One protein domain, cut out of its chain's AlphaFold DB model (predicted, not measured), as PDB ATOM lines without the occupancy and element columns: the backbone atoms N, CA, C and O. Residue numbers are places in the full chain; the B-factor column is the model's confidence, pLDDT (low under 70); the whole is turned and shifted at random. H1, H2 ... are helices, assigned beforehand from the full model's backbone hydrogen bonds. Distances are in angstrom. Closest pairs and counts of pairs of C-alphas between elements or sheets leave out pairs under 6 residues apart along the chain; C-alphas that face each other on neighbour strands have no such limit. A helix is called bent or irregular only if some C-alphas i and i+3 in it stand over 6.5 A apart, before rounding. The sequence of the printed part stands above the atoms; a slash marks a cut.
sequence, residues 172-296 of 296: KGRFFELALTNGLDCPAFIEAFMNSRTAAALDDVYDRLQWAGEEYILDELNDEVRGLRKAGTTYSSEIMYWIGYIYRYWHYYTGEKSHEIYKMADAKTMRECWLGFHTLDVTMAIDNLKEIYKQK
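Overview. This is residues 172 to 296 of the 296 residues of an uncharacterized protein of uncultured Clostridium sp (UniProt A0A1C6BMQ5). The longest helix, H5, stands near the middle of a cluster of shorter helices: H1 folds along its first part, and H6, H7 and H8 cross it steeply. H2 is wedged between H1, H6 and H7, the hairpin of H3 and H4 packs on H1 through H4, and H4 and H8 make the two ends of the longest axis. The printed part has 125 residues with eight named helices, H1 to H8 in chain order, and no named strand; the class is all helix, with mostly crossed packing, helices touching at wide angles. The whole is compact and rounded, with a radius of gyration of the C-alphas of 13.7 A and spans of 36 by 33 by 24 A.

Along the chain. H5, residues 237 to 254, is 25.7 A long and runs from C-alpha 237 at (146.745, 166.817, 128.370) to C-alpha 254 at (147.548, 170.560, 102.912). Before it come H1, residues 174 to 181, which begins with C-alpha 174 at (143.873, 173.714, 123.820), H2, residues 186 to 194, H3, residues 197 to 202, and H4, residues 214 to 224, 15.4 A long. After it come H6, residues 258 to 264, H7, residues 267 to 277, 14.4 A long, and H8, residues 282 to 294, 18.7 A long, ending with C-alpha 294 at (149.431, 154.195, 102.617). H7 is only just irregular: C-alphas 272 and 275 are 7.0 A apart.

Arrangement. H5 is the hub, touching four helices. Its residues 237 to 244 alone touch H1, at a shallow tilt of 31 degrees, opposite ways; the closest C-alphas, Phe 176 and Met 240, are 5.3 A apart. Its residues 239 to 243 alone touch H7, about perpendicular at 85 degrees, closest at C-alphas Ile 243 and Met 270, 6.5 A. Its residues 246 to 253 alone touch residues 282 to 286 of H8, about perpendicular at 82 degrees, with C-alphas 250 and 286 closest at 6.5 A. Its residues 247 to 251 alone touch H6, about perpendicular at 78 degrees, with C-alphas 251 and 258 closest at 6.5 A. H2 touches H7, closest at C-alphas 187 and 267, 5.3 A. H3 and H4 form a helical hairpin, with C-alphas 198 and 221 closest at 6.0 A; H3 and H5 are apart. Every O i to N i+4 pair is within hydrogen-bond range in H2, H3, H4, H5, H6 and H8, against 2 of 4 in H1 and 5 of 7 in H7.

Size, cuts and confidence. The C-alphas farthest apart, Trp 211 and Gln 295, are 39.7 A apart. The printed part has no cut. The links H3 to H4 and H4 to H5 are long; the others are tight. Mean pLDDT of the printed part is 80.4, with 29 residues under 70, among them 204 to 214 and 275 to 285.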
ATOM      1  N   LYS A 172     145.127 176.342 119.037       51.66
ATOM      2  CA  LYS A 172     144.443 175.194 118.387       51.66
ATOM      3  C   LYS A 172     144.573 173.835 119.096       51.66
ATOM      4  O   LYS A 172     143.654 173.033 118.995       51.66
ATOM      5  N   GLY A 173     145.629 173.600 119.882       54.53
ATOM      6  CA  GLY A 173     145.748 172.382 120.707       54.53
ATOM      7  C   GLY A 173     144.857 172.392 121.960       54.53
ATOM      8  O   GLY A 173     144.318 171.359 122.343       54.53
ATOM      9  N   ARG A 174     144.620 173.573 122.554       65.62
ATOM     10  CA  ARG A 174     143.873 173.714 123.820       65.62
ATOM     11  C   ARG A 174     142.407 173.307 123.737       65.62
ATOM     12  O   ARG A 174     141.858 172.815 124.715       65.62
ATOM     13  N   PHE A 175     141.778 173.454 122.568       78.81
ATOM     14  CA  PHE A 175     140.394 173.012 122.385       78.81
ATOM     15  C   PHE A 175     140.225 171.520 122.710       78.81
ATOM     16  O   PHE A 175     139.252 171.126 123.344       78.81
ATOM     17  N   PHE A 176     141.206 170.688 122.347       83.69
ATOM     18  CA  PHE A 176     141.159 169.252 122.621       83.69
ATOM     19  C   PHE A 176     141.389 168.940 124.108       83.69
ATOM     20  O   PHE A 176     140.904 167.923 124.599       83.69
ATOM     21  N   GLU A 177     142.051 169.823 124.858       83.00
ATOM     22  CA  GLU A 177     142.206 169.692 126.311       83.00
ATOM     23  C   GLU A 177     140.882 169.928 127.057       83.00
ATOM     24  O   GLU A 177     140.676 169.340 128.120       83.00
ATOM     25  N   LEU A 178     139.930 170.685 126.483       83.06
ATOM     26  CA  LEU A 178     138.595 170.861 127.076       83.06
ATOM     27  C   LEU A 178     137.837 169.545 127.242       83.06
ATOM     28  O   LEU A 178     136.995 169.443 128.137       83.06
ATOM     29  N   ALA A 179     138.143 168.535 126.423       86.12
ATOM     30  CA  ALA A 179     137.591 167.201 126.597       86.12
ATOM     31  C   ALA A 179     137.927 166.637 127.986       86.12
ATOM     32  O   ALA A 179     137.065 166.037 128.616       86.12
ATOM     33  N   LEU A 180     139.133 166.890 128.505       85.50
ATOM     34  CA  LEU A 180     139.552 166.429 129.830       85.50
ATOM     35  C   LEU A 180     138.829 167.197 130.935       85.50
ATOM     36  O   LEU A 180     138.259 166.583 131.835       85.50
ATOM     37  N   THR A 181     138.777 168.527 130.828       85.19
ATOM     38  CA  THR A 181     138.092 169.394 131.801       85.19
ATOM     39  C   THR A 181     136.593 169.088 131.893       85.19
ATOM     40  O   THR A 181     136.002 169.195 132.964       85.19
ATOM     41  N   ASN A 182     135.977 168.658 130.787       87.50
ATOM     42  CA  ASN A 182     134.560 168.294 130.722       87.50
ATOM     43  C   ASN A 182     134.294 166.789 130.937       87.50
ATOM     44  O   ASN A 182     133.138 166.359 130.850       87.50
ATOM     45  N   GLY A 183     135.334 165.994 131.223       89.56
ATOM     46  CA  GLY A 183     135.235 164.557 131.485       89.56
ATOM     47  C   GLY A 183     134.760 163.734 130.285       89.56
ATOM     48  O   GLY A 183     134.014 162.781 130.462       89.56
ATOM     49  N   LEU A 184     135.114 164.113 129.061       92.38
ATOM     50  CA  LEU A 184     134.688 163.436 127.837       92.38
ATOM     51  C   LEU A 184     135.559 162.212 127.510       92.38
ATOM     52  O   LEU A 184     136.749 162.176 127.820       92.38
ATOM     53  N   ASP A 185     134.976 161.222 126.832       95.62
ATOM     54  CA  ASP A 185     135.727 160.131 126.198       95.62
ATOM     55  C   ASP A 185     136.552 160.705 125.036       95.62
ATOM     56  O   ASP A 185     135.992 161.222 124.068       95.62
ATOM     57  N   CYS A 186     137.882 160.652 125.146       94.94
ATOM     58  CA  CYS A 186     138.788 161.300 124.201       94.94
ATOM     59  C   CYS A 186     138.643 160.752 122.771       94.94
ATOM     60  O   CYS A 186     138.489 161.571 121.865       94.94
ATOM     61  N   PRO A 187     138.643 159.424 122.520       96.06
ATOM     62  CA  PRO A 187     138.423 158.896 121.173       96.06
ATOM     63  C   PRO A 187     137.105 159.357 120.544       96.06
ATOM     64  O   PRO A 187     137.120 159.852 119.418       96.06
ATOM     65  N   ALA A 188     135.991 159.250 121.275       95.31
ATOM     66  CA  ALA A 188     134.675 159.645 120.784       95.31
ATOM     67  C   ALA A 188     134.576 161.158 120.565       95.31
ATOM     68  O   ALA A 188     133.964 161.592 119.595       95.31
ATOM     69  N   PHE A 189     135.193 161.973 121.428       96.06
ATOM     70  CA  PHE A 189     135.275 163.420 121.235       96.06
ATOM     71  C   PHE A 189     136.050 163.778 119.963       96.06
ATOM     72  O   PHE A 189     135.574 164.584 119.167       96.06
ATOM     73  N   ILE A 190     137.223 163.167 119.758       96.38
ATOM     74  CA  ILE A 190     138.055 163.416 118.578       96.38
ATOM     75  C   ILE A 190     137.287 163.031 117.307       96.38
ATOM     76  O   ILE A 190     137.240 163.813 116.359       96.38
ATOM     77  N   GLU A 191     136.662 161.853 117.294       97.00
ATOM     78  CA  GLU A 191     135.840 161.386 116.173       97.00
ATOM     79  C   GLU A 191     134.669 162.332 115.888       97.00
ATOM     80  O   GLU A 191     134.472 162.749 114.744       97.00
ATOM     81  N   ALA A 192     133.920 162.696 116.933       96.19
ATOM     82  CA  ALA A 192     132.775 163.590 116.846       96.19
ATOM     83  C   ALA A 192     133.183 164.947 116.274       96.19
ATOM     84  O   ALA A 192     132.561 165.427 115.329       96.19
ATOM     85  N   PHE A 193     134.253 165.546 116.802       95.00
ATOM     86  CA  PHE A 193     134.753 166.823 116.314       95.00
ATOM     87  C   PHE A 193     135.206 166.722 114.859       95.00
ATOM     88  O   PHE A 193     134.724 167.483 114.027       95.00
ATOM     89  N   MET A 194     136.082 165.779 114.516       96.19
ATOM     90  CA  MET A 194     136.685 165.730 113.181       96.19
ATOM     91  C   MET A 194     135.684 165.424 112.057       96.19
ATOM     92  O   MET A 194     135.932 165.786 110.906       96.19
ATOM     93  N   ASN A 195     134.539 164.815 112.383       96.50
ATOM     94  CA  ASN A 195     133.443 164.557 111.446       96.50
ATOM     95  C   ASN A 195     132.295 165.585 111.527       96.50
ATOM     96  O   ASN A 195     131.289 165.428 110.834       96.50
ATOM     97  N   SER A 196     132.428 166.632 112.346       93.56
ATOM     98  CA  SER A 196     131.381 167.640 112.553       93.56
ATOM     99  C   SER A 196     131.359 168.744 111.489       93.56
ATOM    100  O   SER A 196     132.360 169.071 110.841       93.56
ATOM    101  N   ARG A 197     130.211 169.413 111.373       89.50
ATOM    102  CA  ARG A 197     130.067 170.709 110.707       89.50
ATOM    103  C   ARG A 197     130.811 171.799 111.472       89.50
ATOM    104  O   ARG A 197     131.278 172.731 110.825       89.50
ATOM    105  N   THR A 198     130.967 171.687 112.794       85.25
ATOM    106  CA  THR A 198     131.830 172.578 113.591       85.25
ATOM    107  C   THR A 198     133.270 172.577 113.068       85.25
ATOM    108  O   THR A 198     133.812 173.639 112.773       85.25
ATOM    109  N   ALA A 199     133.876 171.403 112.863       87.44
ATOM    110  CA  ALA A 199     135.216 171.296 112.283       87.44
ATOM    111  C   ALA A 199     135.250 171.752 110.820       87.44
ATOM    112  O   ALA A 199     136.167 172.472 110.433       87.44
ATOM    113  N   ALA A 200     134.220 171.433 110.028       86.50
ATOM    114  CA  ALA A 200     134.116 171.924 108.655       86.50
ATOM    115  C   ALA A 200     134.013 173.461 108.576       86.50
ATOM    116  O   ALA A 200     134.513 174.063 107.631       86.50
ATOM    117  N   ALA A 201     133.394 174.117 109.565       77.56
ATOM    118  CA  ALA A 201     133.348 175.575 109.652       77.56
ATOM    119  C   ALA A 201     134.709 176.186 110.020       77.56
ATOM    120  O   ALA A 201     134.989 177.303 109.594       77.56
ATOM    121  N   LEU A 202     135.543 175.452 110.764       73.81
ATOM    122  CA  LEU A 202     136.927 175.822 111.089       73.81
ATOM    123  C   LEU A 202     137.919 175.511 109.953       73.81
ATOM    124  O   LEU A 202     139.066 175.956 110.009       73.81
ATOM    125  N   ASP A 203     137.519 174.693 108.977       77.69
ATOM    126  CA  ASP A 203     138.280 174.386 107.755       77.69
ATOM    127  C   ASP A 203     138.012 175.387 106.624       77.69
ATOM    128  O   ASP A 203     138.688 175.394 105.596       77.69
ATOM    129  N   ASP A 204     136.978 176.210 106.777       66.31
ATOM    130  CA  ASP A 204     136.608 177.199 105.779       66.31
ATOM    131  C   ASP A 204     137.583 178.387 105.823       66.31
ATOM    132  O   ASP A 204     138.035 178.822 106.886       66.31
ATOM    133  N   VAL A 205     137.871 178.966 104.654       49.00
ATOM    134  CA  VAL A 205     138.623 180.225 104.527       49.00
ATOM    135  C   VAL A 205     137.905 181.334 105.306       49.00
ATOM    136  O   VAL A 205     138.529 182.272 105.812       49.00
ATOM    137  N   TYR A 206     136.581 181.240 105.427       44.84
ATOM    138  CA  TYR A 206     135.768 182.059 106.311       44.84
ATOM    139  C   TYR A 206     135.523 181.346 107.655       44.84
ATOM    140  O   TYR A 206     134.484 180.715 107.853       44.84
ATOM    141  N   ASP A 207     136.476 181.462 108.588       50.69
ATOM    142  CA  ASP A 207     136.349 180.925 109.950       50.69
ATOM    143  C   ASP A 207     135.218 181.641 110.718       50.69
ATOM    144  O   ASP A 207     135.385 182.703 111.322       50.69
ATOM    145  N   ARG A 208     134.022 181.045 110.679       47.94
ATOM    146  CA  ARG A 208     132.795 181.553 111.326       47.94
ATOM    147  C   ARG A 208     132.875 181.578 112.852       47.94
ATOM    148  O   ARG A 208     131.993 182.152 113.489       47.94
ATOM    149  N   LEU A 209     133.886 180.931 113.426       47.72
ATOM    150  CA  LEU A 209     134.092 180.755 114.858       47.72
ATOM    151  C   LEU A 209     135.372 181.458 115.332       47.72
ATOM    152  O   LEU A 209     135.778 181.262 116.470       47.72
ATOM    153  N   GLN A 210     135.964 182.336 114.513       44.16
ATOM    154  CA  GLN A 210     137.198 183.068 114.832       44.16
ATOM    155  C   GLN A 210     137.120 183.863 116.153       44.16
ATOM    156  O   GLN A 210     138.135 184.060 116.819       44.16
ATOM    157  N   TRP A 211     135.914 184.289 116.544       46.00
ATOM    158  CA  TRP A 211     135.632 185.005 117.797       46.00
ATOM    159  C   TRP A 211     135.050 184.116 118.900       46.00
ATOM    160  O   TRP A 211     134.864 184.582 120.015       46.00
ATOM    161  N   ALA A 212     134.727 182.857 118.599       49.38
ATOM    162  CA  ALA A 212     134.162 181.940 119.573       49.38
ATOM    163  C   ALA A 212     135.269 181.410 120.494       49.38
ATOM    164  O   ALA A 212     136.246 180.820 120.030       49.38
ATOM    165  N   GLY A 213     135.101 181.591 121.806       58.19
ATOM    166  CA  GLY A 213     135.938 180.913 122.795       58.19
ATOM    167  C   GLY A 213     135.860 179.389 122.649       58.19
ATOM    168  O   GLY A 213     134.867 178.858 122.143       58.19
ATOM    169  N   GLU A 214     136.888 178.668 123.114       69.62
ATOM    170  CA  GLU A 214     136.959 177.203 122.978       69.62
ATOM    171  C   GLU A 214     135.710 176.506 123.566       69.62
ATOM    172  O   GLU A 214     135.217 175.516 123.025       69.62
ATOM    173  N   GLU A 215     135.140 177.085 124.622       71.81
ATOM    174  CA  GLU A 215     133.912 176.644 125.290       71.81
ATOM    175  C   GLU A 215     132.643 176.768 124.426       71.81
ATOM    176  O   GLU A 215     131.778 175.892 124.464       71.81
ATOM    177  N   TYR A 216     132.537 177.817 123.603       71.19
ATOM    178  CA  TYR A 216     131.425 177.977 122.659       71.19
ATOM    179  C   TYR A 216     131.511 176.937 121.537       71.19
ATOM    180  O   TYR A 216     130.500 176.365 121.131       71.19
ATOM    181  N   ILE A 217     132.725 176.672 121.038       79.06
ATOM    182  CA  ILE A 217     132.962 175.645 120.012       79.06
ATOM    183  C   ILE A 217     132.541 174.269 120.548       79.06
ATOM    184  O   ILE A 217     131.931 173.483 119.823       79.06
ATOM    185  N   LEU A 218     132.824 173.999 121.826       85.25
ATOM    186  CA  LEU A 218     132.443 172.754 122.482       85.25
ATOM    187  C   LEU A 218     130.920 172.605 122.609       85.25
ATOM    188  O   LEU A 218     130.405 171.516 122.363       85.25
ATOM    189  N   ASP A 219     130.207 173.678 122.957       83.81
ATOM    190  CA  ASP A 219     128.738 173.676 123.023       83.81
ATOM    191  C   ASP A 219     128.102 173.438 121.654       83.81
ATOM    192  O   ASP A 219     127.219 172.594 121.523       83.81
ATOM    193  N   GLU A 220     128.576 174.137 120.620       84.31
ATOM    194  CA  GLU A 220     128.055 173.974 119.261       84.31
ATOM    195  C   GLU A 220     128.274 172.536 118.759       84.31
ATOM    196  O   GLU A 220     127.369 171.942 118.171       84.31
ATOM    197  N   LEU A 221     129.441 171.949 119.053       90.81
ATOM    198  CA  LEU A 221     129.716 170.541 118.770       90.81
ATOM    199  C   LEU A 221     128.766 169.620 119.545       90.81
ATOM    200  O   LEU A 221     128.218 168.679 118.975       90.81
ATOM    201  N   ASN A 222     128.575 169.873 120.841       90.69
ATOM    202  CA  ASN A 222     127.714 169.067 121.700       90.69
ATOM    203  C   ASN A 222     126.254 169.078 121.222       90.69
ATOM    204  O   ASN A 222     125.619 168.023 121.186       90.69
ATOM    205  N   ASP A 223     125.747 170.237 120.807       88.31
ATOM    206  CA  ASP A 223     124.420 170.384 120.208       88.31
ATOM    207  C   ASP A 223     124.331 169.650 118.864       88.31
ATOM    208  O   ASP A 223     123.349 168.950 118.594       88.31
ATOM    209  N   GLU A 224     125.368 169.765 118.028       91.06
ATOM    210  CA  GLU A 224     125.430 169.101 116.727       91.06
ATOM    211  C   GLU A 224     125.316 167.578 116.856       91.06
ATOM    212  O   GLU A 224     124.512 166.957 116.153       91.06
ATOM    213  N   VAL A 225     126.098 166.985 117.761       92.25
ATOM    214  CA  VAL A 225     126.160 165.527 117.942       92.25
ATOM    215  C   VAL A 225     125.137 164.999 118.949       92.25
ATOM    216  O   VAL A 225     125.093 163.797 119.206       92.25
ATOM    217  N   ARG A 226     124.268 165.876 119.474       90.06
ATOM    218  CA  ARG A 226     123.211 165.566 120.453       90.06
ATOM    219  C   ARG A 226     123.745 164.939 121.744       90.06
ATOM    220  O   ARG A 226     123.150 164.008 122.285       90.06
ATOM    221  N   GLY A 227     124.842 165.493 122.246       90.38
ATOM    222  CA  GLY A 227     125.483 165.085 123.488       90.38
ATOM    223  C   GLY A 227     126.811 164.371 123.261       90.38
ATOM    224  O   GLY A 227     126.881 163.319 122.631       90.38
ATOM    225  N   LEU A 228     127.871 164.926 123.840       91.44
ATOM    226  CA  LEU A 228     129.191 164.312 123.876       91.44
ATOM    227  C   LEU A 228     129.271 163.255 124.982       91.44
ATOM    228  O   LEU A 228     128.746 163.414 126.087       91.44
ATOM    229  N   ARG A 229     129.971 162.159 124.690       91.44
ATOM    230  CA  ARG A 229     130.138 161.036 125.617       91.44
ATOM    231  C   ARG A 229     131.038 161.435 126.793       91.44
ATOM    232  O   ARG A 229     132.194 161.772 126.576       91.44
ATOM    233  N   LYS A 230     130.530 161.325 128.031       83.25
ATOM    234  CA  LYS A 230     131.218 161.724 129.283       83.25
ATOM    235  C   LYS A 230     131.911 160.595 130.073       83.25
ATOM    236  O   LYS A 230     132.302 160.782 131.217       83.25
ATOM    237  N   ALA A 231     131.978 159.377 129.539       76.12
ATOM    238  CA  ALA A 231     132.587 158.249 130.248       76.12
ATOM    239  C   ALA A 231     133.256 157.282 129.269       76.12
ATOM    240  O   ALA A 231     132.586 156.703 128.401       76.12
ATOM    241  N   GLY A 232     134.569 157.105 129.438       83.25
ATOM    242  CA  GLY A 232     135.375 156.165 128.670       83.25
ATOM    243  C   GLY A 232     136.875 156.478 128.713       83.25
ATOM    244  O   GLY A 232     137.407 156.826 129.764       83.25
ATOM    245  N   THR A 233     137.564 156.285 127.594       90.00
ATOM    246  CA  THR A 233     139.026 156.369 127.499       90.00
ATOM    247  C   THR A 233     139.497 157.817 127.568       90.00
ATOM    248  O   THR A 233     139.047 158.655 126.790       90.00
ATOM    249  N   THR A 234     140.459 158.098 128.443       91.69
ATOM    250  CA  THR A 234     141.077 159.422 128.585       91.69
ATOM    251  C   THR A 234     142.536 159.403 128.140       91.69
ATOM    252  O   THR A 234     143.264 158.448 128.421       91.69
ATOM    253  N   TYR A 235     142.990 160.471 127.489       90.19
ATOM    254  CA  TYR A 235     144.402 160.700 127.160       90.19
ATOM    255  C   TYR A 235     145.016 161.751 128.102       90.19
ATOM    256  O   TYR A 235     144.292 162.414 128.841       90.19
ATOM    257  N   SER A 236     146.346 161.904 128.114       84.12
ATOM    258  CA  SER A 236     146.975 163.004 128.865       84.12
ATOM    259  C   SER A 236     146.728 164.350 128.174       84.12
ATOM    260  O   SER A 236     146.463 164.392 126.970       84.12
ATOM    261  N   SER A 237     146.862 165.453 128.921       79.19
ATOM    262  CA  SER A 237     146.745 166.817 128.370       79.19
ATOM    263  C   SER A 237     147.699 167.035 127.198       79.19
ATOM    264  O   SER A 237     147.285 167.496 126.142       79.19
ATOM    265  N   GLU A 238     148.952 166.592 127.335       70.31
ATOM    266  CA  GLU A 238     149.982 166.715 126.296       70.31
ATOM    267  C   GLU A 238     149.611 165.972 125.008       70.31
ATOM    268  O   GLU A 238     149.845 166.468 123.906       70.31
ATOM    269  N   ILE A 239     148.998 164.793 125.139       76.94
ATOM    270  CA  ILE A 239     148.525 164.020 123.992       76.94
ATOM    271  C   ILE A 239     147.347 164.734 123.340       76.94
ATOM    272  O   ILE A 239     147.354 164.912 122.128       76.94
ATOM    273  N   MET A 240     146.352 165.171 124.114       84.94
ATOM    274  CA  MET A 240     145.188 165.875 123.566       84.94
ATOM    275  C   MET A 240     145.590 167.168 122.858       84.94
ATOM    276  O   MET A 240     145.150 167.412 121.734       84.94
ATOM    277  N   TYR A 241     146.485 167.940 123.474       75.62
ATOM    278  CA  TYR A 241     147.048 169.143 122.884       75.62
ATOM    279  C   TYR A 241     147.737 168.842 121.552       75.62
ATOM    280  O   TYR A 241     147.450 169.493 120.545       75.62
ATOM    281  N   TRP A 242     148.617 167.835 121.529       77.06
ATOM    282  CA  TRP A 242     149.339 167.444 120.321       77.06
ATOM    283  C   TRP A 242     148.390 166.971 119.216       77.06
ATOM    284  O   TRP A 242     148.515 167.422 118.083       77.06
ATOM    285  N   ILE A 243     147.399 166.135 119.537       85.94
ATOM    286  CA  ILE A 243     146.412 165.643 118.564       85.94
ATOM    287  C   ILE A 243     145.642 166.810 117.935       85.94
ATOM    288  O   ILE A 243     145.567 166.909 116.709       85.94
ATOM    289  N   GLY A 244     145.106 167.716 118.760       81.94
ATOM    290  CA  GLY A 244     144.386 168.892 118.271       81.94
ATOM    291  C   GLY A 244     145.273 169.798 117.416       81.94
ATOM    292  O   GLY A 244     144.849 170.282 116.364       81.94
ATOM    293  N   TYR A 245     146.531 169.980 117.828       69.62
ATOM    294  CA  TYR A 245     147.516 170.755 117.081       69.62
ATOM    295  C   TYR A 245     147.811 170.142 115.706       69.62
ATOM    296  O   TYR A 245     147.680 170.842 114.703       69.62
ATOM    297  N   ILE A 246     148.136 168.844 115.643       78.75
ATOM    298  CA  ILE A 246     148.438 168.156 114.383       78.75
ATOM    299  C   ILE A 246     147.245 168.212 113.436       78.75
ATOM    300  O   ILE A 246     147.424 168.614 112.294       78.75
ATOM    301  N   TYR A 247     146.027 167.880 113.874       86.81
ATOM    302  CA  TYR A 247     144.870 167.887 112.973       86.81
ATOM    303  C   TYR A 247     144.590 169.258 112.364       86.81
ATOM    304  O   TYR A 247     144.330 169.371 111.164       86.81
ATOM    305  N   ARG A 248     144.675 170.321 113.171       81.12
ATOM    306  CA  ARG A 248     144.453 171.676 112.664       81.12
ATOM    307  C   ARG A 248     145.593 172.160 111.777       81.12
ATOM    308  O   ARG A 248     145.324 172.859 110.801       81.12
ATOM    309  N   TYR A 249     146.835 171.808 112.106       67.75
ATOM    310  CA  TYR A 249     147.986 172.141 111.273       67.75
ATOM    311  C   TYR A 249     147.948 171.374 109.952       67.75
ATOM    312  O   TYR A 249     148.231 171.950 108.912       67.75
ATOM    313  N   TRP A 250     147.537 170.109 109.968       84.06
ATOM    314  CA  TRP A 250     147.424 169.267 108.783       84.06
ATOM    315  C   TRP A 250     146.457 169.876 107.772       84.06
ATOM    316  O   TRP A 250     146.845 170.092 106.622       84.06
ATOM    317  N   HIS A 251     145.252 170.254 108.206       82.75
ATOM    318  CA  HIS A 251     144.307 170.963 107.344       82.75
ATOM    319  C   HIS A 251     144.926 172.238 106.758       82.75
ATOM    320  O   HIS A 251     144.861 172.465 105.555       82.75
ATOM    321  N   TYR A 252     145.596 173.041 107.588       65.06
ATOM    322  CA  TYR A 252     146.250 174.264 107.126       65.06
ATOM    323  C   TYR A 252     147.358 174.007 106.095       65.06
ATOM    324  O   TYR A 252     147.450 174.708 105.092       65.06
ATOM    325  N   TYR A 253     148.195 173.006 106.349       69.75
ATOM    326  CA  TYR A 253     149.364 172.682 105.541       69.75
ATOM    327  C   TYR A 253     148.985 172.129 104.163       69.75
ATOM    328  O   TYR A 253     149.671 172.385 103.178       69.75
ATOM    329  N   THR A 254     147.888 171.378 104.088       80.19
ATOM    330  CA  THR A 254     147.548 170.560 102.912       80.19
ATOM    331  C   THR A 254     146.252 170.976 102.220       80.19
ATOM    332  O   THR A 254     146.024 170.597 101.074       80.19
ATOM    333  N   GLY A 255     145.384 171.717 102.911       80.88
ATOM    334  CA  GLY A 255     144.008 171.987 102.496       80.88
ATOM    335  C   GLY A 255     143.043 170.802 102.659       80.88
ATOM    336  O   GLY A 255     141.860 170.956 102.357       80.88
ATOM    337  N   GLU A 256     143.499 169.636 103.131       92.38
ATOM    338  CA  GLU A 256     142.654 168.447 103.332       92.38
ATOM    339  C   GLU A 256     141.621 168.694 104.435       92.38
ATOM    340  O   GLU A 256     141.931 169.296 105.463       92.38
ATOM    341  N   LYS A 257     140.375 168.252 104.248       93.62
ATOM    342  CA  LYS A 257     139.300 168.530 105.217       93.62
ATOM    343  C   LYS A 257     139.461 167.679 106.475       93.62
ATOM    344  O   LYS A 257     139.938 166.549 106.402       93.62
ATOM    345  N   SER A 258     138.965 168.157 107.617       94.12
ATOM    346  CA  SER A 258     139.061 167.461 108.913       94.12
ATOM    347  C   SER A 258     138.595 165.999 108.831       94.12
ATOM    348  O   SER A 258     139.313 165.092 109.245       94.12
ATOM    349  N   HIS A 259     137.449 165.734 108.203       96.69
ATOM    350  CA  HIS A 259     136.933 164.368 108.064       96.69
ATOM    351  C   HIS A 259     137.786 163.472 107.140       96.69
ATOM    352  O   HIS A 259     137.745 162.251 107.262       96.69
ATOM    353  N   GLU A 260     138.552 164.042 106.205       97.31
ATOM    354  CA  GLU A 260     139.489 163.302 105.345       97.31
ATOM    355  C   GLU A 260     140.776 162.986 106.112       97.31
ATOM    356  O   GLU A 260     141.246 161.850 106.087       97.31
ATOM    357  N   ILE A 261     141.281 163.959 106.876       97.44
ATOM    358  CA  ILE A 261     142.421 163.788 107.782       97.44
ATOM    359  C   ILE A 261     142.138 162.689 108.808       97.44
ATOM    360  O   ILE A 261     142.967 161.805 109.015       97.44
ATOM    361  N   TYR A 262     140.948 162.690 109.407       97.81
ATOM    362  CA  TYR A 262     140.568 161.684 110.398       97.81
ATOM    363  C   TYR A 262     140.493 160.265 109.822       97.81
ATOM    364  O   TYR A 262     140.861 159.312 110.503       97.81
ATOM    365  N   LYS A 263     140.075 160.108 108.557       96.69
ATOM    366  CA  LYS A 263     140.107 158.801 107.877       96.69
ATOM    367  C   LYS A 263     141.531 158.269 107.726       96.69
ATOM    368  O   LYS A 263     141.729 157.060 107.800       96.69
ATOM    369  N   MET A 264     142.503 159.157 107.508       97.12
ATOM    370  CA  MET A 264     143.911 158.776 107.386       97.12
ATOM    371  C   MET A 264     144.541 158.449 108.743       97.12
ATOM    372  O   MET A 264     145.253 157.455 108.879       97.12
ATOM    373  N   ALA A 265     144.257 159.267 109.754       96.50
ATOM    374  CA  ALA A 265     144.788 159.109 111.098       96.50
ATOM    375  C   ALA A 265     143.669 159.281 112.129       96.50
ATOM    376  O   ALA A 265     143.371 160.393 112.562       96.50
ATOM    377  N   ASP A 266     143.057 158.170 112.532       96.69
ATOM    378  CA  ASP A 266     142.010 158.147 113.554       96.69
ATOM    379  C   ASP A 266     142.569 158.397 114.970       96.69
ATOM    380  O   ASP A 266     143.782 158.465 115.201       96.69
ATOM    381  N   ALA A 267     141.678 158.515 115.959       95.50
ATOM    382  CA  ALA A 267     142.062 158.826 117.340       95.50
ATOM    383  C   ALA A 267     143.027 157.793 117.954       95.50
ATOM    384  O   ALA A 267     143.831 158.140 118.825       95.50
ATOM    385  N   LYS A 268     142.946 156.528 117.520       93.75
ATOM    386  CA  LYS A 268     143.838 155.453 117.959       93.75
ATOM    387  C   LYS A 268     145.222 155.611 117.331       93.75
ATOM    388  O   LYS A 268     146.211 155.643 118.059       93.75
ATOM    389  N   THR A 269     145.282 155.785 116.012       92.75
ATOM    390  CA  THR A 269     146.525 155.986 115.254       92.75
ATOM    391  C   THR A 269     147.284 157.196 115.793       92.75
ATOM    392  O   THR A 269     148.473 157.101 116.091       92.75
ATOM    393  N   MET A 270     146.588 158.313 116.021       93.56
ATOM    394  CA  MET A 270     147.177 159.513 116.616       93.56
ATOM    395  C   MET A 270     147.751 159.253 118.015       93.56
ATOM    396  O   MET A 270     148.866 159.671 118.326       93.56
ATOM    397  N   ARG A 271     147.020 158.522 118.866       90.81
ATOM    398  CA  ARG A 271     147.474 158.185 120.220       90.81
ATOM    399  C   ARG A 271     148.718 157.296 120.219       90.81
ATOM    400  O   ARG A 271     149.600 157.512 121.054       90.81
ATOM    401  N   GLU A 272     148.767 156.303 119.335       87.62
ATOM    402  CA  GLU A 272     149.885 155.361 119.198       87.62
ATOM    403  C   GLU A 272     151.135 156.052 118.633       87.62
ATOM    404  O   GLU A 272     152.239 155.818 119.122       87.62
ATOM    405  N   CYS A 273     150.962 156.969 117.676       83.31
ATOM    406  CA  CYS A 273     152.070 157.690 117.043       83.31
ATOM    407  C   CYS A 273     152.654 158.812 117.911       83.31
ATOM    408  O   CYS A 273     153.798 159.211 117.685       83.31
ATOM    409  N   TRP A 274     151.914 159.307 118.915       75.19
ATOM    410  CA  TRP A 274     152.339 160.435 119.752       75.19
ATOM    411  C   TRP A 274     153.774 160.278 120.269       75.19
ATOM    412  O   TRP A 274     154.586 161.171 120.060       75.19
ATOM    413  N   LEU A 275     154.129 159.131 120.866       59.25
ATOM    414  CA  LEU A 275     155.440 158.940 121.506       59.25
ATOM    415  C   LEU A 275     156.609 159.147 120.532       59.25
ATOM    416  O   LEU A 275     157.618 159.725 120.917       59.25
ATOM    417  N   GLY A 276     156.459 158.710 119.281       56.78
ATOM    418  CA  GLY A 276     157.494 158.864 118.260       56.78
ATOM    419  C   GLY A 276     157.445 160.204 117.529       56.78
ATOM    420  O   GLY A 276     158.463 160.628 116.989       56.78
ATOM    421  N   PHE A 277     156.273 160.847 117.454       68.56
ATOM    422  CA  PHE A 277     156.050 161.980 116.548       68.56
ATOM    423  C   PHE A 277     155.969 163.337 117.252       68.56
ATOM    424  O   PHE A 277     156.171 164.362 116.608       68.56
ATOM    425  N   HIS A 278     155.717 163.379 118.563       60.56
ATOM    426  CA  HIS A 278     155.537 164.640 119.292       60.56
ATOM    427  C   HIS A 278     156.799 165.505 119.412       60.56
ATOM    428  O   HIS A 278     156.689 166.690 119.714       60.56
ATOM    429  N   THR A 279     157.980 164.940 119.145       54.09
ATOM    430  CA  THR A 279     159.262 165.663 119.104       54.09
ATOM    431  C   THR A 279     159.708 166.023 117.687       54.09
ATOM    432  O   THR A 279     160.778 166.603 117.515       54.09
ATOM    433  N   LEU A 280     158.956 165.611 116.666       46.91
ATOM    434  CA  LEU A 280     159.303 165.838 115.267       46.91
ATOM    435  C   LEU A 280     158.821 167.212 114.806       46.91
ATOM    436  O   LEU A 280     157.922 167.807 115.402       46.91
ATOM    437  N   ASP A 281     159.388 167.683 113.694       61.88
ATOM    438  CA  ASP A 281     158.763 168.772 112.950       61.88
ATOM    439  C   ASP A 281     157.323 168.387 112.566       61.88
ATOM    440  O   ASP A 281     157.050 167.248 112.181       61.88
ATOM    441  N   VAL A 282     156.398 169.340 112.683       59.88
ATOM    442  CA  VAL A 282     154.964 169.108 112.468       59.88
ATOM    443  C   VAL A 282     154.653 168.614 111.054       59.88
ATOM    444  O   VAL A 282     153.821 167.721 110.901       59.88
ATOM    445  N   THR A 283     155.342 169.131 110.031       66.75
ATOM    446  CA  THR A 283     155.152 168.678 108.645       66.75
ATOM    447  C   THR A 283     155.665 167.255 108.469       66.75
ATOM    448  O   THR A 283     154.961 166.414 107.917       66.75
ATOM    449  N   MET A 284     156.810 166.933 109.077       60.03
ATOM    450  CA  MET A 284     157.359 165.577 109.072       60.03
ATOM    451  C   MET A 284     156.463 164.577 109.819       60.03
ATOM    452  O   MET A 284     156.302 163.440 109.378       60.03
ATOM    453  N   ALA A 285     155.844 164.982 110.932       66.94
ATOM    454  CA  ALA A 285     154.871 164.157 111.645       66.94
ATOM    455  C   ALA A 285     153.633 163.864 110.778       66.94
ATOM    456  O   ALA A 285     153.171 162.724 110.742       66.94
ATOM    457  N   ILE A 286     153.123 164.867 110.055       80.50
ATOM    458  CA  ILE A 286     151.994 164.722 109.125       80.50
ATOM    459  C   ILE A 286     152.348 163.785 107.966       80.50
ATOM    460  O   ILE A 286     151.591 162.858 107.675       80.50
ATOM    461  N   ASP A 287     153.503 163.980 107.334       80.50
ATOM    462  CA  ASP A 287     153.942 163.142 106.218       80.50
ATOM    463  C   ASP A 287     154.126 161.684 106.658       80.50
ATOM    464  O   ASP A 287     153.642 160.768 105.992       80.50
ATOM    465  N   ASN A 288     154.706 161.449 107.839       75.50
ATOM    466  CA  ASN A 288     154.822 160.104 108.402       75.50
ATOM    467  C   ASN A 288     153.452 159.465 108.695       75.50
ATOM    468  O   ASN A 288     153.270 158.273 108.444       75.50
ATOM    469  N   LEU A 289     152.470 160.232 109.190       91.00
ATOM    470  CA  LEU A 289     151.098 159.741 109.390       91.00
ATOM    471  C   LEU A 289     150.445 159.337 108.057       91.00
ATOM    472  O   LEU A 289     149.766 158.310 107.993       91.00
ATOM    473  N   LYS A 290     150.693 160.090 106.979       91.38
ATOM    474  CA  LYS A 290     150.243 159.729 105.625       91.38
ATOM    475  C   LYS A 290     150.908 158.458 105.115       91.38
ATOM    476  O   LYS A 290     150.231 157.619 104.526       91.38
ATOM    477  N   GLU A 291     152.208 158.296 105.337       86.25
ATOM    478  CA  GLU A 291     152.924 157.080 104.943       86.25
ATOM    479  C   GLU A 291     152.422 155.846 105.704       86.25
ATOM    480  O   GLU A 291     152.223 154.800 105.091       86.25
ATOM    481  N   ILE A 292     152.114 155.971 107.002       87.31
ATOM    482  CA  ILE A 292     151.472 154.894 107.778       87.31
ATOM    483  C   ILE A 292     150.126 154.502 107.162       87.31
ATOM    484  O   ILE A 292     149.817 153.315 107.070       87.31
ATOM    485  N   TYR A 293     149.320 155.475 106.731       91.94
ATOM    486  CA  TYR A 293     148.034 155.197 106.093       91.94
ATOM    487  C   TYR A 293     148.185 154.466 104.752       91.94
ATOM    488  O   TYR A 293     147.450 153.519 104.499       91.94
ATOM    489  N   LYS A 294     149.165 154.845 103.919       87.38
ATOM    490  CA  LYS A 294     149.431 154.195 102.617       87.38
ATOM    491  C   LYS A 294     149.909 152.743 102.731       87.38
ATOM    492  O   LYS A 294     149.869 152.019 101.742       87.38
ATOM    493  N   GLN A 295     150.416 152.343 103.896       80.81
ATOM    494  CA  GLN A 295     150.893 150.983 104.167       80.81
ATOM    495  C   GLN A 295     149.781 150.031 104.641       80.81
ATOM    496  O   GLN A 295     150.043 148.838 104.795       80.81
ATOM    497  N   LYS A 296     148.573 150.550 104.898       74.69
ATOM    498  CA  LYS A 296     147.375 149.766 105.230       74.69
ATOM    499  C   LYS A 296     146.615 149.387 103.961       74.69
ATOM    500  O   LYS A 296     146.077 148.258 103.949       74.69
TER     501      LYS A 296